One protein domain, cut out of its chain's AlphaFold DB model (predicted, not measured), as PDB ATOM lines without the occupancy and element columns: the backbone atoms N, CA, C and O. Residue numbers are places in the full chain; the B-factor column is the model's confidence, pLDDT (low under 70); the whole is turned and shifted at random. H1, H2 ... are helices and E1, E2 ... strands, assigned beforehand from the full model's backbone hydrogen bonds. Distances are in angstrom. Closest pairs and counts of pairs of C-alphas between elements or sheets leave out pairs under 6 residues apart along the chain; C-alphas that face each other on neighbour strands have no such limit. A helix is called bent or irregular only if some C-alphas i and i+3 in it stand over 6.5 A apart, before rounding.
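AT A GLANCE: This is residues 3 to 160 of the 163 residues of an uncharacterized protein of Spirochaetes bacterium (UniProt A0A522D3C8). One strongly twisted sheet of seven strands curls like part of a barrel round a long helix, H3, which fills its hollow side. H1 and H2 pack on the other face near the E3 end of the sheet, while the small helix H4 sits on the same face as H3, towards the E6 side, so that helices on both faces make three layers. The printed part has 158 residues, in the order E1 H1 E2 E3 H2 E4 H3 H4 E5 E6 E7, and its class is mixed, helices and strands. The mixed sheet runs E3, E2, E4, E1, E5, E6, E7. The whole is compact, with a radius of gyration of the C-alphas of 15.2 A, and spans 48 by 33 by 31 A.

HOW THE PARTS SIT: Start at E1, residues 3 to 10, an inner strand with staggered pairing: residues 3 to 8 pair with E5, residues 117 to 124, and residues 9 to 10 with E4, residues 60 to 66. E1 and E5 are parallel at 24 degrees, with N 6 and O 121 at 2.8 A. E4 and E1 are antiparallel at 148 degrees, with N 64 and O 9 at 2.8 A. Next come H1, residues 16 to 21, and E2, residues 23 to 30; E1, H1 and E2 form a split strand-helix-strand unit, two strands running the same way with E4 between them, and its crossover is right-handed. E2 forms a hairpin with the edge strand E3, residues 39 to 44, where N 26 and O 41 are within hydrogen-bond range at 2.9 A; E2 and E4 are antiparallel neighbours at 160 degrees, with N 27 and O 63 within hydrogen-bond range at 2.8 A. H2, residues 45 to 55, touches H1 about perpendicular, at 79 degrees, the closest C-alphas being those of Leu 20 and Trp 46, 5.4 A apart. H2 has a height of 9.2 A over the sheet and lies over E2 and only just over E3, with 3 of its 11 C-alphas there; on the local plane it runs along E2 at 25 degrees. E3, H2 and E4 form a second split unit, with E2 between the strands and a right-handed crossover. Now find H3, residues 71 to 91, on the sheet that curls round it: its closest C-alphas to E2 are Ser 78 and Gly 24, 5.3 A, and to E5 Ile 81 and Ile 120, 7.5 A. H4, residues 109 to 115, is apart from H3; it has a height of 7.6 A over the sheet, lies only just over E5, with 3 of its 7 C-alphas there, and runs across E5 at 74 degrees on the local plane. E5, E6, residues 142 to 149, and E7, residues 154 to 159, form a meander, each strand the antiparallel neighbour of the one before; look at N 120 and O 144, 2.8 A, and N 147 and O 156, 3.0 A. Every O i to N i+4 pair is within hydrogen-bond range in H1, against 5 of 7 in H2, 16 of 17 in H3 and 2 of 3 in H4.

IN THESE COORDINATES: Find C-alpha 3 at (202.467, 202.918, 71.769); from there E1 runs 23.3 A to residue 10. E2 covers 21.2 A and E4 18.4 A. H2 is irregular: C-alphas 51 and 54 are 7.7 A apart. H3 begins at C-alpha 71, (203.638, 205.255, 90.170), and runs 30.1 A to residue 91. E5 covers 23.5 A, E6 22.4 A, and E7 16.5 A, ending at C-alpha 159, (189.436, 203.484, 66.461).

THE WHOLE: The C-alphas farthest apart, those of Pro 59 and Thr 151, are 47.9 A apart. The printed part has no cut. The links H3 to H4, residues 92 to 108, and E5 to E6, residues 125 to 141, are long. Mean pLDDT of the printed part is 87.3; residues 102 to 103, 106 to 107 and 109 to 115 are under 70.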
ATOM      1  N   SER A   3     203.499 203.942  71.600       89.75
ATOM      2  CA  SER A   3     202.467 202.918  71.769       89.75
ATOM      3  C   SER A   3     202.324 202.497  73.228       89.75
ATOM      4  O   SER A   3     203.311 202.481  73.971       89.75
ATOM      5  N   LEU A   4     201.097 202.153  73.610       92.12
ATOM      6  CA  LEU A   4     200.730 201.504  74.866       92.12
ATOM      7  C   LEU A   4     199.925 200.248  74.531       92.12
ATOM      8  O   LEU A   4     199.077 200.302  73.645       92.12
ATOM      9  N   THR A   5     200.185 199.148  75.229       95.12
ATOM     10  CA  THR A   5     199.354 197.941  75.167       95.12
ATOM     11  C   THR A   5     198.705 197.751  76.526       95.12
ATOM     12  O   THR A   5     199.364 197.919  77.550       95.12
ATOM     13  N   VAL A   6     197.412 197.456  76.519       96.31
ATOM     14  CA  VAL A   6     196.559 197.325  77.697       96.31
ATOM     15  C   VAL A   6     195.826 195.999  77.578       96.31
ATOM     16  O   VAL A   6     195.118 195.776  76.597       96.31
ATOM     17  N   ILE A   7     196.005 195.121  78.561       96.81
ATOM     18  CA  ILE A   7     195.385 193.796  78.581       96.81
ATOM     19  C   ILE A   7     194.299 193.815  79.647       96.81
ATOM     20  O   ILE A   7     194.591 194.058  80.815       96.81
ATOM     21  N   PHE A   8     193.052 193.607  79.234       96.75
ATOM     22  CA  PHE A   8     191.928 193.481  80.154       96.75
ATOM     23  C   PHE A   8     191.695 192.017  80.511       96.75
ATOM     24  O   PHE A   8     191.554 191.171  79.631       96.75
ATOM     25  N   GLU A   9     191.557 191.742  81.798       95.50
ATOM     26  CA  GLU A   9     191.121 190.449  82.331       95.50
ATOM     27  C   GLU A   9     189.920 190.681  83.245       95.50
ATOM     28  O   GLU A   9     189.655 191.821  83.648       95.50
ATOM     29  N   LYS A  10     189.136 189.641  83.532       94.25
ATOM     30  CA  LYS A  10     187.989 189.802  84.429       94.25
ATOM     31  C   LYS A  10     188.450 189.976  85.869       94.25
ATOM     32  O   LYS A  10     189.532 189.533  86.240       94.25
ATOM     33  N   PHE A  11     187.599 190.560  86.708       89.88
ATOM     34  CA  PHE A  11     187.883 190.647  88.146       89.88
ATOM     35  C   PHE A  11     188.125 189.274  88.776       89.88
ATOM     36  O   PHE A  11     189.002 189.150  89.623       89.88
ATOM     37  N   GLU A  12     187.360 188.260  88.360       89.62
ATOM     38  CA  GLU A  12     187.462 186.892  88.884       89.62
ATOM     39  C   GLU A  12     188.769 186.177  88.508       89.62
ATOM     40  O   GLU A  12     189.145 185.219  89.181       89.62
ATOM     41  N   ASP A  13     189.467 186.655  87.474       91.38
ATOM     42  CA  ASP A  13     190.689 186.030  86.963       91.38
ATOM     43  C   ASP A  13     191.962 186.534  87.678       91.38
ATOM     44  O   ASP A  13     193.013 185.902  87.576       91.38
ATOM     45  N   TYR A  14     191.884 187.641  88.429       84.62
ATOM     46  CA  TYR A  14     193.029 188.213  89.149       84.62
ATOM     47  C   TYR A  14     193.203 187.626  90.559       84.62
ATOM     48  O   TYR A  14     192.243 187.479  91.319       84.62
ATOM     49  N   ASP A  15     194.459 187.400  90.973       85.25
ATOM     50  CA  ASP A  15     194.782 187.179  92.388       85.25
ATOM     51  C   ASP A  15     194.474 188.467  93.171       85.25
ATOM     52  O   ASP A  15     194.837 189.581  92.778       85.25
ATOM     53  N   PHE A  16     193.816 188.322  94.322       78.81
ATOM     54  CA  PHE A  16     193.492 189.437  95.210       78.81
ATOM     55  C   PHE A  16     194.716 190.306  95.545       78.81
ATOM     56  O   PHE A  16     194.587 191.523  95.685       78.81
ATOM     57  N   ARG A  17     195.908 189.706  95.657       81.94
ATOM     58  CA  ARG A  17     197.161 190.427  95.926       81.94
ATOM     59  C   ARG A  17     197.526 191.392  94.803       81.94
ATOM     60  O   ARG A  17     197.993 192.491  95.098       81.94
ATOM     61  N   ASP A  18     197.274 191.011  93.556       84.06
ATOM     62  CA  ASP A  18     197.571 191.848  92.394       84.06
ATOM     63  C   ASP A  18     196.624 193.051  92.346       84.06
ATOM     64  O   ASP A  18     197.048 194.171  92.068       84.06
ATOM     65  N   ILE A  19     195.356 192.861  92.726       81.50
ATOM     66  CA  ILE A  19     194.373 193.949  92.836       81.50
ATOM     67  C   ILE A  19     194.704 194.884  94.007       81.50
ATOM     68  O   ILE A  19     194.582 196.103  93.871       81.50
ATOM     69  N   LEU A  20     195.118 194.333  95.154       79.12
ATOM     70  CA  LEU A  20     195.362 195.092  96.386       79.12
ATOM     71  C   LEU A  20     196.444 196.166  96.216       79.12
ATOM     72  O   LEU A  20     196.360 197.223  96.840       79.12
ATOM     73  N   TYR A  21     197.446 195.895  95.381       78.94
ATOM     74  CA  TYR A  21     198.559 196.810  95.109       78.94
ATOM     75  C   TYR A  21     198.575 197.329  93.665       78.94
ATOM     76  O   TYR A  21     199.473 198.082  93.279       78.94
ATOM     77  N   GLY A  22     197.588 196.928  92.867       85.38
ATOM     78  CA  GLY A  22     197.505 197.203  91.445       85.38
ATOM     79  C   GLY A  22     197.107 198.642  91.137       85.38
ATOM     80  O   GLY A  22     196.140 199.184  91.680       85.38
ATOM     81  N   LEU A  23     197.834 199.250  90.200       92.12
ATOM     82  CA  LEU A  23     197.478 200.524  89.587       92.12
ATOM     83  C   LEU A  23     197.123 200.285  88.123       92.12
ATOM     84  O   LEU A  23     197.877 199.645  87.391       92.12
ATOM     85  N   GLY A  24     196.001 200.833  87.676       94.25
ATOM     86  CA  GLY A  24     195.577 200.605  86.305       94.25
ATOM     87  C   GLY A  24     194.246 201.236  85.959       94.25
ATOM     88  O   GLY A  24     193.885 202.295  86.478       94.25
ATOM     89  N   VAL A  25     193.538 200.579  85.049       95.19
ATOM     90  CA  VAL A  25     192.207 200.976  84.591       95.19
ATOM     91  C   VAL A  25     191.237 199.839  84.857       95.19
ATOM     92  O   VAL A  25     191.573 198.672  84.679       95.19
ATOM     93  N   TYR A  26     190.031 200.181  85.288       94.12
ATOM     94  CA  TYR A  26     188.985 199.217  85.593       94.12
ATOM     95  C   TYR A  26     187.652 199.651  84.986       94.12
ATOM     96  O   TYR A  26     187.343 200.843  84.881       94.12
ATOM     97  N   VAL A  27     186.856 198.665  84.587       94.88
ATOM     98  CA  VAL A  27     185.523 198.847  84.012       94.88
ATOM     99  C   VAL A  27     184.533 198.025  84.816       94.88
ATOM    100  O   VAL A  27     184.651 196.808  84.872       94.88
ATOM    101  N   ILE A  28     183.577 198.700  85.444       93.81
ATOM    102  CA  ILE A  28     182.608 198.121  86.374       93.81
ATOM    103  C   ILE A  28     181.294 197.845  85.655       93.81
ATOM    104  O   ILE A  28     180.746 198.724  84.986       93.81
ATOM    105  N   TRP A  29     180.765 196.652  85.889       94.12
ATOM    106  CA  TRP A  29     179.425 196.209  85.542       94.12
ATOM    107  C   TRP A  29     178.701 195.828  86.831       94.12
ATOM    108  O   TRP A  29     179.124 194.934  87.555       94.12
ATOM    109  N   ASP A  30     177.626 196.537  87.147       92.25
ATOM    110  CA  ASP A  30     176.793 196.228  88.309       92.25
ATOM    111  C   ASP A  30     175.555 195.420  87.891       92.25
ATOM    112  O   ASP A  30     175.235 195.312  86.705       92.25
ATOM    113  N   SER A  31     174.821 194.857  88.850       91.69
ATOM    114  CA  SER A  31     173.699 193.951  88.549       91.69
ATOM    115  C   SER A  31     172.535 194.592  87.785       91.69
ATOM    116  O   SER A  31     171.688 193.897  87.215       91.69
ATOM    117  N   LYS A  32     172.476 195.927  87.757       90.44
ATOM    118  CA  LYS A  32     171.478 196.693  87.002       90.44
ATOM    119  C   LYS A  32     171.936 197.006  85.582       90.44
ATOM    120  O   LYS A  32     171.099 197.337  84.737       90.44
ATOM    121  N   SER A  33     173.228 196.888  85.296       88.69
ATOM    122  CA  SER A  33     173.770 197.079  83.964       88.69
ATOM    123  C   SER A  33     173.532 195.853  83.080       88.69
ATOM    124  O   SER A  33     173.948 194.735  83.372       88.69
ATOM    125  N   LYS A  34     172.870 196.081  81.939       86.00
ATOM    126  CA  LYS A  34     172.652 195.053  80.909       86.00
ATOM    127  C   LYS A  34     173.424 195.337  79.627       86.00
ATOM    128  O   LYS A  34     174.060 194.438  79.092       86.00
ATOM    129  N   ALA A  35     173.368 196.578  79.140       90.12
ATOM    130  CA  ALA A  35     173.846 196.929  77.802       90.12
ATOM    131  C   ALA A  35     175.136 197.765  77.779       90.12
ATOM    132  O   ALA A  35     175.863 197.693  76.794       90.12
ATOM    133  N   LYS A  36     175.419 198.554  78.826       94.06
ATOM    134  CA  LYS A  36     176.533 199.521  78.875       94.06
ATOM    135  C   LYS A  36     177.247 199.418  80.223       94.06
ATOM    136  O   LYS A  36     176.534 199.252  81.212       94.06
ATOM    137  N   PRO A  37     178.577 199.572  80.317       94.94
ATOM    138  CA  PRO A  37     179.260 199.579  81.607       94.94
ATOM    139  C   PRO A  37     178.630 200.565  82.596       94.94
ATOM    140  O   PRO A  37     178.079 201.598  82.213       94.94
ATOM    141  N   THR A  38     178.728 200.274  83.886       94.06
ATOM    142  CA  THR A  38     178.247 201.176  84.936       94.06
ATOM    143  C   THR A  38     179.239 202.313  85.159       94.06
ATOM    144  O   THR A  38     178.831 203.469  85.310       94.06
ATOM    145  N   TYR A  39     180.540 202.002  85.147       93.06
ATOM    146  CA  TYR A  39     181.602 202.975  85.387       93.06
ATOM    147  C   TYR A  39     182.928 202.555  84.741       93.06
ATOM    148  O   TYR A  39     183.262 201.376  84.728       93.06
ATOM    149  N   ILE A  40     183.699 203.521  84.250       94.62
ATOM    150  CA  ILE A  40     185.097 203.347  83.828       94.62
ATOM    151  C   ILE A  40     185.943 204.280  84.688       94.62
ATOM    152  O   ILE A  40     185.578 205.446  84.856       94.62
ATOM    153  N   GLY A  41     187.043 203.773  85.244       92.12
ATOM    154  CA  GLY A  41     187.908 204.560  86.115       92.12
ATOM    155  C   GLY A  41     189.364 204.121  86.121       92.12
ATOM    156  O   GLY A  41     189.721 203.058  85.620       92.12
ATOM    157  N   GLU A  42     190.197 204.959  86.735       92.62
ATOM    158  CA  GLU A  42     191.639 204.751  86.865       92.62
ATOM    159  C   GLU A  42     192.138 204.843  88.317       92.62
ATOM    160  O   GLU A  42     191.503 205.456  89.194       92.62
ATOM    161  N   GLY A  43     193.303 204.243  88.560       89.06
ATOM    162  CA  GLY A  43     194.103 204.421  89.767       89.06
ATOM    163  C   GLY A  43     194.299 203.133  90.557       89.06
ATOM    164  O   GLY A  43     194.385 202.051  89.983       89.06
ATOM    165  N   ASP A  44     194.394 203.282  91.879       86.38
ATOM    166  CA  ASP A  44     194.446 202.168  92.828       86.38
ATOM    167  C   ASP A  44     193.088 201.479  92.883       86.38
ATOM    168  O   ASP A  44     192.088 202.057  93.319       86.38
ATOM    169  N   ILE A  45     193.058 200.255  92.376       82.50
ATOM    170  CA  ILE A  45     191.816 199.561  92.065       82.50
ATOM    171  C   ILE A  45     191.056 199.236  93.352       82.50
ATOM    172  O   ILE A  45     189.870 199.559  93.470       82.50
ATOM    173  N   TRP A  46     191.744 198.704  94.360       81.94
ATOM    174  CA  TRP A  46     191.141 198.363  95.646       81.94
ATOM    175  C   TRP A  46     190.593 199.586  96.392       81.94
ATOM    176  O   TRP A  46     189.436 199.603  96.836       81.94
ATOM    177  N   ASN A  47     191.392 200.650  96.498       80.50
ATOM    178  CA  ASN A  47     190.968 201.879  97.164       80.50
ATOM    179  C   ASN A  47     189.753 202.508  96.469       80.50
ATOM    180  O   ASN A  47     188.878 203.075  97.124       80.50
ATOM    181  N   ARG A  48     189.646 202.379  95.145       78.00
ATOM    182  CA  ARG A  48     188.484 202.864  94.392       78.00
ATOM    183  C   ARG A  48     187.245 202.002  94.606       78.00
ATOM    184  O   ARG A  48     186.172 202.568  94.816       78.00
ATOM    185  N   PHE A  49     187.370 200.674  94.621       75.31
ATOM    186  CA  PHE A  49     186.240 199.785  94.916       75.31
ATOM    187  C   PHE A  49     185.639 200.066  96.286       75.31
ATOM    188  O   PHE A  49     184.426 200.244  96.407       75.31
ATOM    189  N   THR A  50     186.479 200.193  97.312       77.00
ATOM    190  CA  THR A  50     186.008 200.475  98.675       77.00
ATOM    191  C   THR A  50     185.326 201.844  98.778       77.00
ATOM    192  O   THR A  50     184.255 201.952  99.375       77.00
ATOM    193  N   GLN A  51     185.868 202.878  98.127       76.00
ATOM    194  CA  GLN A  51     185.269 204.221  98.098       76.00
ATOM    195  C   GLN A  51     183.969 204.309  97.286       76.00
ATOM    196  O   GLN A  51     183.157 205.215  97.503       76.00
ATOM    197  N   HIS A  52     183.781 203.431  96.302       71.69
ATOM    198  CA  HIS A  52     182.649 203.487  95.377       71.69
ATOM    199  C   HIS A  52     181.603 202.400  95.608       71.69
ATOM    200  O   HIS A  52     180.552 202.468  94.979       71.69
ATOM    201  N   ARG A  53     181.820 201.475  96.551       73.88
ATOM    202  CA  ARG A  53     180.917 200.350  96.834       73.88
ATOM    203  C   ARG A  53     179.449 200.759  96.961       73.88
ATOM    204  O   ARG A  53     178.589 200.188  96.309       73.88
ATOM    205  N   ASN A  54     179.168 201.822  97.713       80.50
ATOM    206  CA  ASN A  54     177.794 202.286  97.951       80.50
ATOM    207  C   ASN A  54     177.119 202.914  96.713       80.50
ATOM    208  O   ASN A  54     175.959 203.310  96.784       80.50
ATOM    209  N   ARG A  55     177.842 203.070  95.597       82.69
ATOM    210  CA  ARG A  55     177.333 203.655  94.348       82.69
ATOM    211  C   ARG A  55     176.798 202.610  93.371       82.69
ATOM    212  O   ARG A  55     176.160 203.013  92.403       82.69
ATOM    213  N   PHE A  56     177.068 201.324  93.582       87.25
ATOM    214  CA  PHE A  56     176.777 200.263  92.616       87.25
ATOM    215  C   PHE A  56     175.829 199.218  93.204       87.25
ATOM    216  O   PHE A  56     175.822 198.981  94.412       87.25
ATOM    217  N   ALA A  57     174.999 198.615  92.354       90.44
ATOM    218  CA  ALA A  57     174.124 197.525  92.764       90.44
ATOM    219  C   ALA A  57     174.872 196.184  92.747       90.44
ATOM    220  O   ALA A  57     175.424 195.787  91.728       90.44
ATOM    221  N   GLU A  58     174.848 195.458  93.863       87.75
ATOM    222  CA  GLU A  58     175.472 194.133  93.965       87.75
ATOM    223  C   GLU A  58     174.685 193.065  93.161       87.75
ATOM    224  O   GLU A  58     173.457 193.183  93.038       87.75
ATOM    225  N   PRO A  59     175.344 192.005  92.647       88.75
ATOM    226  CA  PRO A  59     176.799 191.830  92.605       88.75
ATOM    227  C   PRO A  59     177.489 192.802  91.638       88.75
ATOM    228  O   PRO A  59     176.911 193.210  90.628       88.75
ATOM    229  N   ILE A  60     178.732 193.144  91.966       87.75
ATOM    230  CA  ILE A  60     179.640 193.907  91.110       87.75
ATOM    231  C   ILE A  60     180.578 192.943  90.378       87.75
ATOM    232  O   ILE A  60     181.167 192.060  90.995       87.75
ATOM    233  N   ASP A  61     180.750 193.163  89.080       91.12
ATOM    234  CA  ASP A  61     181.675 192.446  88.203       91.12
ATOM    235  C   ASP A  61     182.387 193.449  87.274       91.12
ATOM    236  O   ASP A  61     182.126 194.660  87.320       91.12
ATOM    237  N   GLY A  62     183.300 192.985  86.427       93.44
ATOM    238  CA  GLY A  62     183.966 193.837  85.459       93.44
ATOM    239  C   GLY A  62     185.324 193.347  84.993       93.44
ATOM    240  O   GLY A  62     185.654 192.165  85.065       93.44
ATOM    241  N   TYR A  63     186.111 194.298  84.491       95.50
ATOM    242  CA  TYR A  63     187.428 194.040  83.918       95.50
ATOM    243  C   TYR A  63     188.488 194.982  84.463       95.50
ATOM    244  O   TYR A  63     188.235 196.177  84.632       95.50
ATOM    245  N   ILE A  64     189.684 194.454  84.691       95.19
ATOM    246  CA  ILE A  64     190.861 195.185  85.156       95.19
ATOM    247  C   ILE A  64     191.959 195.066  84.106       95.19
ATOM    248  O   ILE A  64     192.189 193.999  83.543       95.19
ATOM    249  N   ALA A  65     192.658 196.171  83.879       95.88
ATOM    250  CA  ALA A  65     193.953 196.183  83.230       95.88
ATOM    251  C   ALA A  65     194.976 196.805  84.180       95.88
ATOM    252  O   ALA A  65     194.963 198.024  84.399       95.88
ATOM    253  N   LEU A  66     195.841 195.969  84.754       94.69
ATOM    254  CA  LEU A  66     196.972 196.423  85.559       94.69
ATOM    255  C   LEU A  66     198.083 196.965  84.662       94.69
ATOM    256  O   LEU A  66     198.311 196.485  83.552       94.69
ATOM    257  N   LEU A  67     198.766 198.000  85.144       93.44
ATOM    258  CA  LEU A  67     199.851 198.655  84.428       93.44
ATOM    259  C   LEU A  67     201.134 198.587  85.250       93.44
ATOM    260  O   LEU A  67     201.144 198.860  86.451       93.44
ATOM    261  N   GLU A  68     202.236 198.295  84.572       90.31
ATOM    262  CA  GLU A  68     203.553 198.204  85.189       90.31
ATOM    263  C   GLU A  68     204.366 199.490  85.005       90.31
ATOM    264  O   GLU A  68     204.317 200.164  83.971       90.31
ATOM    265  N   GLY A  69     205.172 199.820  86.012       88.44
ATOM    266  CA  GLY A  69     206.105 200.940  85.977       88.44
ATOM    267  C   GLY A  69     206.131 201.723  87.282       88.44
ATOM    268  O   GLY A  69     205.581 201.321  88.302       88.44
ATOM    269  N   THR A  70     206.782 202.887  87.261       88.81
ATOM    270  CA  THR A  70     206.758 203.784  88.426       88.81
ATOM    271  C   THR A  70     205.364 204.386  88.604       88.81
ATOM    272  O   THR A  70     204.688 204.682  87.617       88.81
ATOM    273  N   THR A  71     204.956 204.671  89.843       87.25
ATOM    274  CA  THR A  71     203.638 205.255  90.170       87.25
ATOM    275  C   THR A  71     203.293 206.476  89.312       87.25
ATOM    276  O   THR A  71     202.174 206.608  88.823       87.25
ATOM    277  N   ASN A  72     204.268 207.358  89.069       86.69
ATOM    278  CA  ASN A  72     204.079 208.555  88.247       86.69
ATOM    279  C   ASN A  72     203.871 208.250  86.758       86.69
ATOM    280  O   ASN A  72     203.196 209.017  86.072       86.69
ATOM    281  N   VAL A  73     204.491 207.189  86.237       87.75
ATOM    282  CA  VAL A  73     204.300 206.747  84.848       87.75
ATOM    283  C   VAL A  73     202.948 206.066  84.713       87.75
ATOM    284  O   VAL A  73     202.170 206.460  83.845       87.75
ATOM    285  N   VAL A  74     202.643 205.130  85.613       90.25
ATOM    286  CA  VAL A  74     201.387 204.381  85.606       90.25
ATOM    287  C   VAL A  74     200.193 205.318  85.727       90.25
ATOM    288  O   VAL A  74     199.312 205.260  84.883       90.25
ATOM    289  N   LYS A  75     200.204 206.268  86.670       88.56
ATOM    290  CA  LYS A  75     199.121 207.254  86.830       88.56
ATOM    291  C   LYS A  75     198.861 208.079  85.564       88.56
ATOM    292  O   LYS A  75     197.728 208.431  85.259       88.56
ATOM    293  N   LYS A  76     199.911 208.433  84.820       88.56
ATOM    294  CA  LYS A  76     199.743 209.168  83.556       88.56
ATOM    295  C   LYS A  76     199.152 208.273  82.476       88.56
ATOM    296  O   LYS A  76     198.278 208.713  81.739       88.56
ATOM    297  N   GLN A  77     199.643 207.040  82.373       91.06
ATOM    298  CA  GLN A  77     199.148 206.070  81.402       91.06
ATOM    299  C   GLN A  77     197.693 205.695  81.685       91.06
ATOM    300  O   GLN A  77     196.888 205.740  80.763       91.06
ATOM    301  N   SER A  78     197.338 205.410  82.938       92.50
ATOM    302  CA  SER A  78     195.984 205.045  83.354       92.50
ATOM    303  C   SER A  78     194.971 206.143  83.023       92.50
ATOM    304  O   SER A  78     193.924 205.842  82.465       92.50
ATOM    305  N   GLN A  79     195.314 207.417  83.245       91.44
ATOM    306  CA  GLN A  79     194.465 208.556  82.870       91.44
ATOM    307  C   GLN A  79     194.264 208.679  81.359       91.44
ATOM    308  O   GLN A  79     193.146 208.889  80.898       91.44
ATOM    309  N   ILE A  80     195.330 208.504  80.573       91.00
ATOM    310  CA  ILE A  80     195.236 208.523  79.108       91.00
ATOM    311  C   ILE A  80     194.381 207.351  78.601       91.00
ATOM    312  O   ILE A  80     193.571 207.527  77.695       91.00
ATOM    313  N   ILE A  81     194.546 206.160  79.183       94.50
ATOM    314  CA  ILE A  81     193.801 204.952  78.808       94.50
ATOM    315  C   ILE A  81     192.320 205.082  79.188       94.50
ATOM    316  O   ILE A  81     191.462 204.796  78.356       94.50
ATOM    317  N   GLU A  82     192.005 205.547  80.400       95.00
ATOM    318  CA  GLU A  82     190.631 205.837  80.840       95.00
ATOM    319  C   GLU A  82     189.962 206.836  79.894       95.00
ATOM    320  O   GLU A  82     188.844 206.610  79.431       95.00
ATOM    321  N   ALA A  83     190.657 207.925  79.569       92.31
ATOM    322  CA  ALA A  83     190.118 208.951  78.697       92.31
ATOM    323  C   ALA A  83     189.873 208.427  77.273       92.31
ATOM    324  O   ALA A  83     188.807 208.676  76.709       92.31
ATOM    325  N   ALA A  84     190.787 207.609  76.740       93.12
ATOM    326  CA  ALA A  84     190.598 206.932  75.460       93.12
ATOM    327  C   ALA A  84     189.403 205.969  75.474       93.12
ATOM    328  O   ALA A  84     188.617 205.963  74.528       93.12
ATOM    329  N   LEU A  85     189.222 205.193  76.545       95.44
ATOM    330  CA  LEU A  85     188.065 204.306  76.689       95.44
ATOM    331  C   LEU A  85     186.753 205.080  76.789       95.44
ATOM    332  O   LEU A  85     185.771 204.657  76.193       95.44
ATOM    333  N   LEU A  86     186.719 206.202  77.507       94.75
ATOM    334  CA  LEU A  86     185.521 207.036  77.606       94.75
ATOM    335  C   LEU A  86     185.151 207.675  76.262       94.75
ATOM    336  O   LEU A  86     183.963 207.757  75.948       94.75
ATOM    337  N   GLU A  87     186.136 208.069  75.452       92.44
ATOM    338  CA  GLU A  87     185.874 208.568  74.098       92.44
ATOM    339  C   GLU A  87     185.347 207.453  73.187       92.44
ATOM    340  O   GLU A  87     184.320 207.633  72.536       92.44
ATOM    341  N   VAL A  88     185.956 206.260  73.220       94.38
ATOM    342  CA  VAL A  88     185.431 205.082  72.507       94.38
ATOM    343  C   VAL A  88     184.010 204.754  72.960       94.38
ATOM    344  O   VAL A  88     183.134 204.529  72.135       94.38
ATOM    345  N   ALA A  89     183.746 204.749  74.267       94.50
ATOM    346  CA  ALA A  89     182.425 204.461  74.812       94.50
ATOM    347  C   ALA A  89     181.378 205.447  74.282       94.50
ATOM    348  O   ALA A  89     180.254 205.061  73.973       94.50
ATOM    349  N   LYS A  90     181.746 206.721  74.147       91.75
ATOM    350  CA  LYS A  90     180.878 207.751  73.581       91.75
ATOM    351  C   LYS A  90     180.599 207.509  72.097       91.75
ATOM    352  O   LYS A  90     179.450 207.636  71.684       91.75
ATOM    353  N   THR A  91     181.609 207.145  71.306       92.00
ATOM    354  CA  THR A  91     181.453 206.951  69.854       92.00
ATOM    355  C   THR A  91     180.656 205.697  69.493       92.00
ATOM    356  O   THR A  91     179.994 205.684  68.458       92.00
ATOM    357  N   ILE A  92     180.676 204.664  70.343       93.56
ATOM    358  CA  ILE A  92     179.944 203.401  70.132       93.56
ATOM    359  C   ILE A  92     178.619 203.312  70.915       93.56
ATOM    360  O   ILE A  92     178.042 202.235  71.028       93.56
ATOM    361  N   ASP A  93     178.147 204.431  71.476       93.31
ATOM    362  CA  ASP A  93     176.956 204.533  72.340       93.31
ATOM    363  C   ASP A  93     176.953 203.576  73.556       93.31
ATOM    364  O   ASP A  93     175.929 203.046  73.977       93.31
ATOM    365  N   LEU A  94     178.108 203.373  74.185       94.50
ATOM    366  CA  LEU A  94     178.281 202.584  75.410       94.50
ATOM    367  C   LEU A  94     178.817 203.418  76.584       94.50
ATOM    368  O   LEU A  94     179.436 202.873  77.498       94.50
ATOM    369  N   PHE A  95     178.593 204.736  76.577       93.69
ATOM    370  CA  PHE A  95     179.071 205.618  77.644       93.69
ATOM    371  C   PHE A  95     178.491 205.212  79.016       93.69
ATOM    372  O   PHE A  95     177.276 205.006  79.112       93.69
ATOM    373  N   PRO A  96     179.314 205.095  80.080       92.31
ATOM    374  CA  PRO A  96     178.828 204.591  81.358       92.31
ATOM    375  C   PRO A  96     177.904 205.565  82.088       92.31
ATOM    376  O   PRO A  96     178.173 206.764  82.164       92.31
ATOM    377  N   ASN A  97     176.858 205.036  82.723       85.12
ATOM    378  CA  ASN A  97     175.823 205.849  83.374       85.12
ATOM    379  C   ASN A  97     176.348 206.692  84.551       85.12
ATOM    380  O   ASN A  97     175.780 207.739  84.862       85.12
ATOM    381  N   HIS A  98     177.388 206.228  85.256       87.00
ATOM    382  CA  HIS A  98     177.903 206.909  86.451       87.00
ATOM    383  C   HIS A  98     179.108 207.818  86.164       87.00
ATOM    384  O   HIS A  98     179.526 208.576  87.048       87.00
ATOM    385  N   ASN A  99     179.651 207.806  84.944       87.88
ATOM    386  CA  ASN A  99     180.668 208.767  84.534       87.88
ATOM    387  C   ASN A  99     179.982 210.106  84.208       87.88
ATOM    388  O   ASN A  99     179.152 210.199  83.317       87.88
ATOM    389  N   LYS A 100     180.304 211.170  84.958       75.19
ATOM    390  CA  LYS A 100     179.725 212.521  84.754       75.19
ATOM    391  C   LYS A 100     180.601 213.451  83.913       75.19
ATOM    392  O   LYS A 100     180.190 214.565  83.601       75.19
ATOM    393  N   LYS A 101     181.836 213.044  83.635       72.56
ATOM    394  CA  LYS A 101     182.849 213.836  82.934       72.56
ATOM    395  C   LYS A 101     183.524 212.958  81.888       72.56
ATOM    396  O   LYS A 101     183.640 211.750  82.094       72.56
ATOM    397  N   ASN A 102     183.998 213.585  80.817       66.69
ATOM    398  CA  ASN A 102     184.977 212.965  79.927       66.69
ATOM    399  C   ASN A 102     186.267 212.704  80.727       66.69
ATOM    400  O   ASN A 102     186.523 213.400  81.716       66.69
ATOM    401  N   GLY A 103     187.047 211.693  80.338       66.94
ATOM    402  CA  GLY A 103     188.270 211.329  81.058       66.94
ATOM    403  C   GLY A 103     189.302 212.458  81.111       66.94
ATOM    404  O   GLY A 103     189.199 213.469  80.411       66.94
ATOM    405  N   ASN A 104     190.296 212.305  81.985       72.88
ATOM    406  CA  ASN A 104     191.284 213.350  82.231       72.88
ATOM    407  C   ASN A 104     192.415 213.339  81.186       72.88
ATOM    408  O   ASN A 104     193.352 212.548  81.272       72.88
ATOM    409  N   TRP A 105     192.362 214.283  80.247       70.25
ATOM    410  CA  TRP A 105     193.332 214.407  79.155       70.25
ATOM    411  C   TRP A 105     194.576 215.250  79.475       70.25
ATOM    412  O   TRP A 105     195.455 215.366  78.627       70.25
ATOM    413  N   ASN A 106     194.722 215.787  80.693       68.88
ATOM    414  CA  ASN A 106     195.774 216.757  81.062       68.88
ATOM    415  C   ASN A 106     197.232 216.272  80.879       68.88
ATOM    416  O   ASN A 106     198.188 217.001  81.155       68.88
ATOM    417  N   HIS A 107     197.445 215.009  80.521       67.00
ATOM    418  CA  HIS A 107     198.769 214.429  80.310       67.00
ATOM    419  C   HIS A 107     199.070 214.090  78.857       67.00
ATOM    420  O   HIS A 107     200.194 213.677  78.569       67.00
ATOM    421  N   ILE A 108     198.108 214.287  77.956       71.38
ATOM    422  CA  ILE A 108     198.269 213.901  76.565       71.38
ATOM    423  C   ILE A 108     199.179 214.863  75.795       71.38
ATOM    424  O   ILE A 108     200.010 214.401  75.017       71.38
ATOM    425  N   ASP A 109     199.155 216.156  76.125       64.44
ATOM    426  CA  ASP A 109     200.029 217.176  75.524       64.44
ATOM    427  C   ASP A 109     201.510 216.788  75.649       64.44
ATOM    428  O   ASP A 109     202.246 216.757  74.669       64.44
ATOM    429  N   LYS A 110     201.926 216.305  76.829       65.81
ATOM    430  CA  LYS A 110     203.310 215.849  77.077       65.81
ATOM    431  C   LYS A 110     203.710 214.631  76.245       65.81
ATOM    432  O   LYS A 110     204.904 214.380  76.057       65.81
ATOM    433  N   VAL A 111     202.739 213.819  75.831       67.69
ATOM    434  CA  VAL A 111     202.973 212.690  74.924       67.69
ATOM    435  C   VAL A 111     203.135 213.211  73.499       67.69
ATOM    436  O   VAL A 111     204.037 212.755  72.792       67.69
ATOM    437  N   PHE A 112     202.326 214.189  73.095       67.12
ATOM    438  CA  PHE A 112     202.379 214.774  71.759       67.12
ATOM    439  C   PHE A 112     203.610 215.632  71.513       67.12
ATOM    440  O   PHE A 112     204.244 215.423  70.476       67.12
ATOM    441  N   ASP A 113     204.036 216.434  72.494       62.50
ATOM    442  CA  ASP A 113     205.270 217.235  72.460       62.50
ATOM    443  C   ASP A 113     206.498 216.410  72.046       62.50
ATOM    444  O   ASP A 113     207.451 216.920  71.461       62.50
ATOM    445  N   LYS A 114     206.493 215.107  72.359       64.62
ATOM    446  CA  LYS A 114     207.612 214.196  72.098       64.62
ATOM    447  C   LYS A 114     207.405 213.264  70.911       64.62
ATOM    448  O   LYS A 114     208.382 212.696  70.417       64.62
ATOM    449  N   HIS A 115     206.164 213.001  70.501       69.38
ATOM    450  CA  HIS A 115     205.872 211.833  69.664       69.38
ATOM    451  C   HIS A 115     204.883 212.047  68.516       69.38
ATOM    452  O   HIS A 115     204.851 211.165  67.649       69.38
ATOM    453  N   GLY A 116     204.100 213.133  68.501       76.56
ATOM    454  CA  GLY A 116     203.123 213.493  67.455       76.56
ATOM    455  C   GLY A 116     201.889 212.581  67.315       76.56
ATOM    456  O   GLY A 116     200.803 213.060  67.018       76.56
ATOM    457  N   VAL A 117     202.029 211.276  67.571       85.88
ATOM    458  CA  VAL A 117     200.951 210.273  67.511       85.88
ATOM    459  C   VAL A 117     201.075 209.298  68.681       85.88
ATOM    460  O   VAL A 117     202.169 208.762  68.935       85.88
ATOM    461  N   LEU A 118     199.946 209.023  69.338       90.31
ATOM    462  CA  LEU A 118     199.788 207.987  70.354       90.31
ATOM    463  C   LEU A 118     198.879 206.868  69.831       90.31
ATOM    464  O   LEU A 118     197.780 207.124  69.346       90.31
ATOM    465  N   LYS A 119     199.327 205.620  69.965       93.81
ATOM    466  CA  LYS A 119     198.508 204.427  69.719       93.81
ATOM    467  C   LYS A 119     198.304 203.649  71.011       93.81
ATOM    468  O   LYS A 119     199.270 203.395  71.728       93.81
ATOM    469  N   ILE A 120     197.074 203.242  71.280       95.31
ATOM    470  CA  ILE A 120     196.724 202.382  72.407       95.31
ATOM    471  C   ILE A 120     196.119 201.105  71.836       95.31
ATOM    472  O   ILE A 120     195.129 201.158  71.108       95.31
ATOM    473  N   TYR A 121     196.739 199.974  72.145       96.69
ATOM    474  CA  TYR A 121     196.247 198.652  71.800       96.69
ATOM    475  C   TYR A 121     195.563 198.040  73.017       96.69
ATOM    476  O   TYR A 121     196.127 198.034  74.107       96.69
ATOM    477  N   PHE A 122     194.360 197.528  72.813       97.06
ATOM    478  CA  PHE A 122     193.557 196.844  73.809       97.06
ATOM    479  C   PHE A 122     193.444 195.371  73.431       97.06
ATOM    480  O   PHE A 122     193.042 195.029  72.312       97.06
ATOM    481  N   GLU A 123     193.805 194.514  74.373       96.75
ATOM    482  CA  GLU A 123     193.878 193.063  74.232       96.75
ATOM    483  C   GLU A 123     193.170 192.383  75.415       96.75
ATOM    484  O   GLU A 123     192.700 193.050  76.341       96.75
ATOM    485  N   GLY A 124     193.051 191.055  75.369       95.88
ATOM    486  CA  GLY A 124     192.314 190.290  76.374       95.88
ATOM    487  C   GLY A 124     190.799 190.432  76.215       95.88
ATOM    488  O   GLY A 124     190.263 190.326  75.109       95.88
ATOM    489  N   MET A 125     190.095 190.633  77.321       96.50
ATOM    490  CA  MET A 125     188.639 190.720  77.389       96.50
ATOM    491  C   MET A 125     188.105 192.046  76.843       96.50
ATOM    492  O   MET A 125     188.749 193.087  76.944       96.50
ATOM    493  N   ASN A 126     186.900 192.027  76.269       95.44
ATOM    494  CA  ASN A 126     186.259 193.250  75.794       95.44
ATOM    495  C   ASN A 126     185.596 194.003  76.968       95.44
ATOM    496  O   ASN A 126     184.541 193.557  77.431       95.44
ATOM    497  N   PRO A 127     186.118 195.171  77.396       95.88
ATOM    498  CA  PRO A 127     185.592 195.891  78.553       95.88
ATOM    499  C   PRO A 127     184.159 196.417  78.365       95.88
ATOM    500  O   PRO A 127     183.468 196.715  79.340       95.88
ATOM    501  N   PHE A 128     183.686 196.513  77.118       95.44
ATOM    502  CA  PHE A 128     182.344 196.982  76.769       95.44
ATOM    503  C   PHE A 128     181.319 195.854  76.589       95.44
ATOM    504  O   PHE A 128     180.186 196.114  76.177       95.44
ATOM    505  N   LYS A 129     181.675 194.601  76.890       94.06
ATOM    506  CA  LYS A 129     180.733 193.475  76.913       94.06
ATOM    507  C   LYS A 129     180.467 193.048  78.345       94.06
ATOM    508  O   LYS A 129     181.396 192.951  79.131       94.06
ATOM    509  N   ASN A 130     179.211 192.761  78.676       93.69
ATOM    510  CA  ASN A 130     178.845 192.367  80.033       93.69
ATOM    511  C   ASN A 130     179.556 191.048  80.422       93.69
ATOM    512  O   ASN A 130     179.321 190.043  79.736       93.69
ATOM    513  N   PRO A 131     180.378 191.034  81.492       93.38
ATOM    514  CA  PRO A 131     181.197 189.882  81.889       93.38
ATOM    515  C   PRO A 131     180.374 188.638  82.229       93.38
ATOM    516  O   PRO A 131     180.785 187.533  81.885       93.38
ATOM    517  N   ALA A 132     179.154 188.800  82.752       89.69
ATOM    518  CA  ALA A 132     178.257 187.681  83.046       89.69
ATOM    519  C   ALA A 132     177.791 186.926  81.785       89.69
ATOM    520  O   ALA A 132     177.366 185.775  81.856       89.69
ATOM    521  N   SER A 133     177.844 187.577  80.618       87.25
ATOM    522  CA  SER A 133     177.405 187.018  79.330       87.25
ATOM    523  C   SER A 133     178.542 186.816  78.326       87.25
ATOM    524  O   SER A 133     178.314 186.299  77.231       87.25
ATOM    525  N   HIS A 134     179.761 187.243  78.663       87.44
ATOM    526  CA  HIS A 134     180.879 187.300  77.732       87.44
ATOM    527  C   HIS A 134     182.146 186.710  78.348       87.44
ATOM    528  O   HIS A 134     182.842 187.348  79.130       87.44
ATOM    529  N   ASN A 135     182.466 185.484  77.929       85.94
ATOM    530  CA  ASN A 135     183.597 184.705  78.447       85.94
ATOM    531  C   ASN A 135     184.709 184.499  77.410       85.94
ATOM    532  O   ASN A 135     185.592 183.672  77.600       85.94
ATOM    533  N   THR A 136     184.641 185.201  76.279       89.25
ATOM    534  CA  THR A 136     185.601 185.041  75.184       89.25
ATOM    535  C   THR A 136     186.453 186.295  75.041       89.25
ATOM    536  O   THR A 136     185.876 187.374  74.901       89.25
ATOM    537  N   PRO A 137     187.786 186.176  74.975       92.94
ATOM    538  CA  PRO A 137     188.652 187.298  74.644       92.94
ATOM    539  C   PRO A 137     188.331 187.904  73.272       92.94
ATOM    540  O   PRO A 137     187.737 187.269  72.391       92.94
ATOM    541  N   MET A 138     188.764 189.144  73.066       92.75
ATOM    542  CA  MET A 138     188.703 189.812  71.772       92.75
ATOM    543  C   MET A 138     189.498 189.015  70.733       92.75
ATOM    544  O   MET A 138     190.684 188.754  70.908       92.75
ATOM    545  N   LYS A 139     188.852 188.662  69.613       85.50
ATOM    546  CA  LYS A 139     189.503 187.926  68.510       85.50
ATOM    547  C   LYS A 139     190.634 188.717  67.854       85.50
ATOM    548  O   LYS A 139     191.599 188.131  67.386       85.50
ATOM    549  N   ASN A 140     190.484 190.039  67.808       87.56
ATOM    550  CA  ASN A 140     191.451 190.972  67.249       87.56
ATOM    551  C   ASN A 140     191.728 192.058  68.282       87.56
ATOM    552  O   ASN A 140     190.788 192.533  68.928       87.56
ATOM    553  N   ARG A 141     192.986 192.503  68.380       90.19
ATOM    554  CA  ARG A 141     193.328 193.678  69.186       90.19
ATOM    555  C   ARG A 141     192.514 194.888  68.729       90.19
ATOM    556  O   ARG A 141     192.336 195.114  67.523       90.19
ATOM    557  N   LYS A 142     192.050 195.684  69.684       95.62
ATOM    558  CA  LYS A 142     191.401 196.958  69.395       95.62
ATOM    559  C   LYS A 142     192.430 198.082  69.464       95.62
ATOM    560  O   LYS A 142     193.279 198.091  70.342       95.62
ATOM    561  N   GLU A 143     192.411 198.990  68.500       95.62
ATOM    562  CA  GLU A 143     193.326 200.131  68.410       95.62
ATOM    563  C   GLU A 143     192.526 201.406  68.648       95.62
ATOM    564  O   GLU A 143     191.440 201.580  68.092       95.62
ATOM    565  N   VAL A 144     193.090 202.297  69.456       94.75
ATOM    566  CA  VAL A 144     192.745 203.716  69.478       94.75
ATOM    567  C   VAL A 144     193.984 204.485  69.055       94.75
ATOM    568  O   VAL A 144     195.055 204.349  69.655       94.75
ATOM    569  N   ARG A 145     193.846 205.290  68.012       93.94
ATOM    570  CA  ARG A 145     194.861 206.214  67.533       93.94
ATOM    571  C   ARG A 145     194.431 207.624  67.886       93.94
ATOM    572  O   ARG A 145     193.326 208.036  67.554       93.94
ATOM    573  N   ILE A 146     195.332 208.346  68.536       90.69
ATOM    574  CA  ILE A 146     195.137 209.741  68.901       90.69
ATOM    575  C   ILE A 146     196.227 210.551  68.213       90.69
ATOM    576  O   ILE A 146     197.423 210.281  68.391       90.69
ATOM    577  N   THR A 147     195.801 211.522  67.416       88.25
ATOM    578  CA  THR A 147     196.674 212.423  66.662       88.25
ATOM    579  C   THR A 147     196.425 213.844  67.132       88.25
ATOM    580  O   THR A 147     195.277 214.249  67.300       88.25
ATOM    581  N   TYR A 148     197.495 214.605  67.344       82.56
ATOM    582  CA  TYR A 148     197.376 216.030  67.609       82.56
ATOM    583  C   TYR A 148     197.482 216.803  66.297       82.56
ATOM    584  O   TYR A 148     198.519 216.765  65.628       82.56
ATOM    585  N   ASN A 149     196.400 217.478  65.921       78.94
ATOM    586  CA  ASN A 149     196.368 218.346  64.757       78.94
ATOM    587  C   ASN A 149     196.816 219.751  65.189       78.94
ATOM    588  O   ASN A 149     196.083 220.488  65.851       78.94
ATOM    589  N   ASN A 150     198.046 220.108  64.807       75.06
ATOM    590  CA  ASN A 150     198.660 221.400  65.127       75.06
ATOM    591  C   ASN A 150     197.955 222.596  64.468       75.06
ATOM    592  O   ASN A 150     198.097 223.711  64.957       75.06
ATOM    593  N   THR A 151     197.257 222.388  63.348       77.06
ATOM    594  CA  THR A 151     196.608 223.465  62.589       77.06
ATOM    595  C   THR A 151     195.361 223.955  63.308       77.06
ATOM    596  O   THR A 151     195.188 225.159  63.478       77.06
ATOM    597  N   ASP A 152     194.540 223.021  63.781       75.81
ATOM    598  CA  ASP A 152     193.269 223.335  64.435       75.81
ATOM    599  C   ASP A 152     193.364 223.279  65.969       75.81
ATOM    600  O   ASP A 152     192.406 223.603  66.667       75.81
ATOM    601  N   ASN A 153     194.527 222.889  66.508       74.19
ATOM    602  CA  ASN A 153     194.769 222.703  67.941       74.19
ATOM    603  C   ASN A 153     193.743 221.734  68.569       74.19
ATOM    604  O   ASN A 153     193.229 221.958  69.670       74.19
ATOM    605  N   ILE A 154     193.427 220.660  67.837       79.12
ATOM    606  CA  ILE A 154     192.459 219.629  68.230       79.12
ATOM    607  C   ILE A 154     193.109 218.250  68.315       79.12
ATOM    608  O   ILE A 154     194.105 217.951  67.653       79.12
ATOM    609  N   LEU A 155     192.491 217.388  69.119       81.25
ATOM    610  CA  LEU A 155     192.790 215.964  69.160       81.25
ATOM    611  C   LEU A 155     191.845 215.217  68.225       81.25
ATOM    612  O   LEU A 155     190.626 215.308  68.367       81.25
ATOM    613  N   GLU A 156     192.420 214.468  67.295       86.50
ATOM    614  CA  GLU A 156     191.703 213.575  66.393       86.50
ATOM    615  C   GLU A 156     191.778 212.142  66.919       86.50
ATOM    616  O   GLU A 156     192.847 211.669  67.322       86.50
ATOM    617  N   TYR A 157     190.639 211.450  66.894       87.19
ATOM    618  CA  TYR A 157     190.475 210.102  67.430       87.19
ATOM    619  C   TYR A 157     190.004 209.158  66.328       87.19
ATOM    620  O   TYR A 157     188.971 209.390  65.704       87.19
ATOM    621  N   ASP A 158     190.740 208.070  66.128       92.12
ATOM    622  CA  ASP A 158     190.365 206.981  65.227       92.12
ATOM    623  C   ASP A 158     190.451 205.646  65.968       92.12
ATOM    624  O   ASP A 158     191.363 205.429  66.773       92.12
ATOM    625  N   HIS A 159     189.487 204.753  65.745       94.00
ATOM    626  CA  HIS A 159     189.436 203.484  66.461       94.00
ATOM    627  C   HIS A 159     188.632 202.399  65.730       94.00
ATOM    628  O   HIS A 159     187.660 202.666  65.029       94.00
ATOM    629  N   ASN A 160     188.986 201.131  65.955       93.00
ATOM    630  CA  ASN A 160     188.384 199.972  65.272       93.00
ATOM    631  C   ASN A 160     187.372 199.194  66.145       93.00
ATOM    632  O   ASN A 160     187.221 197.975  66.034       93.00
TER     633      ASN A 160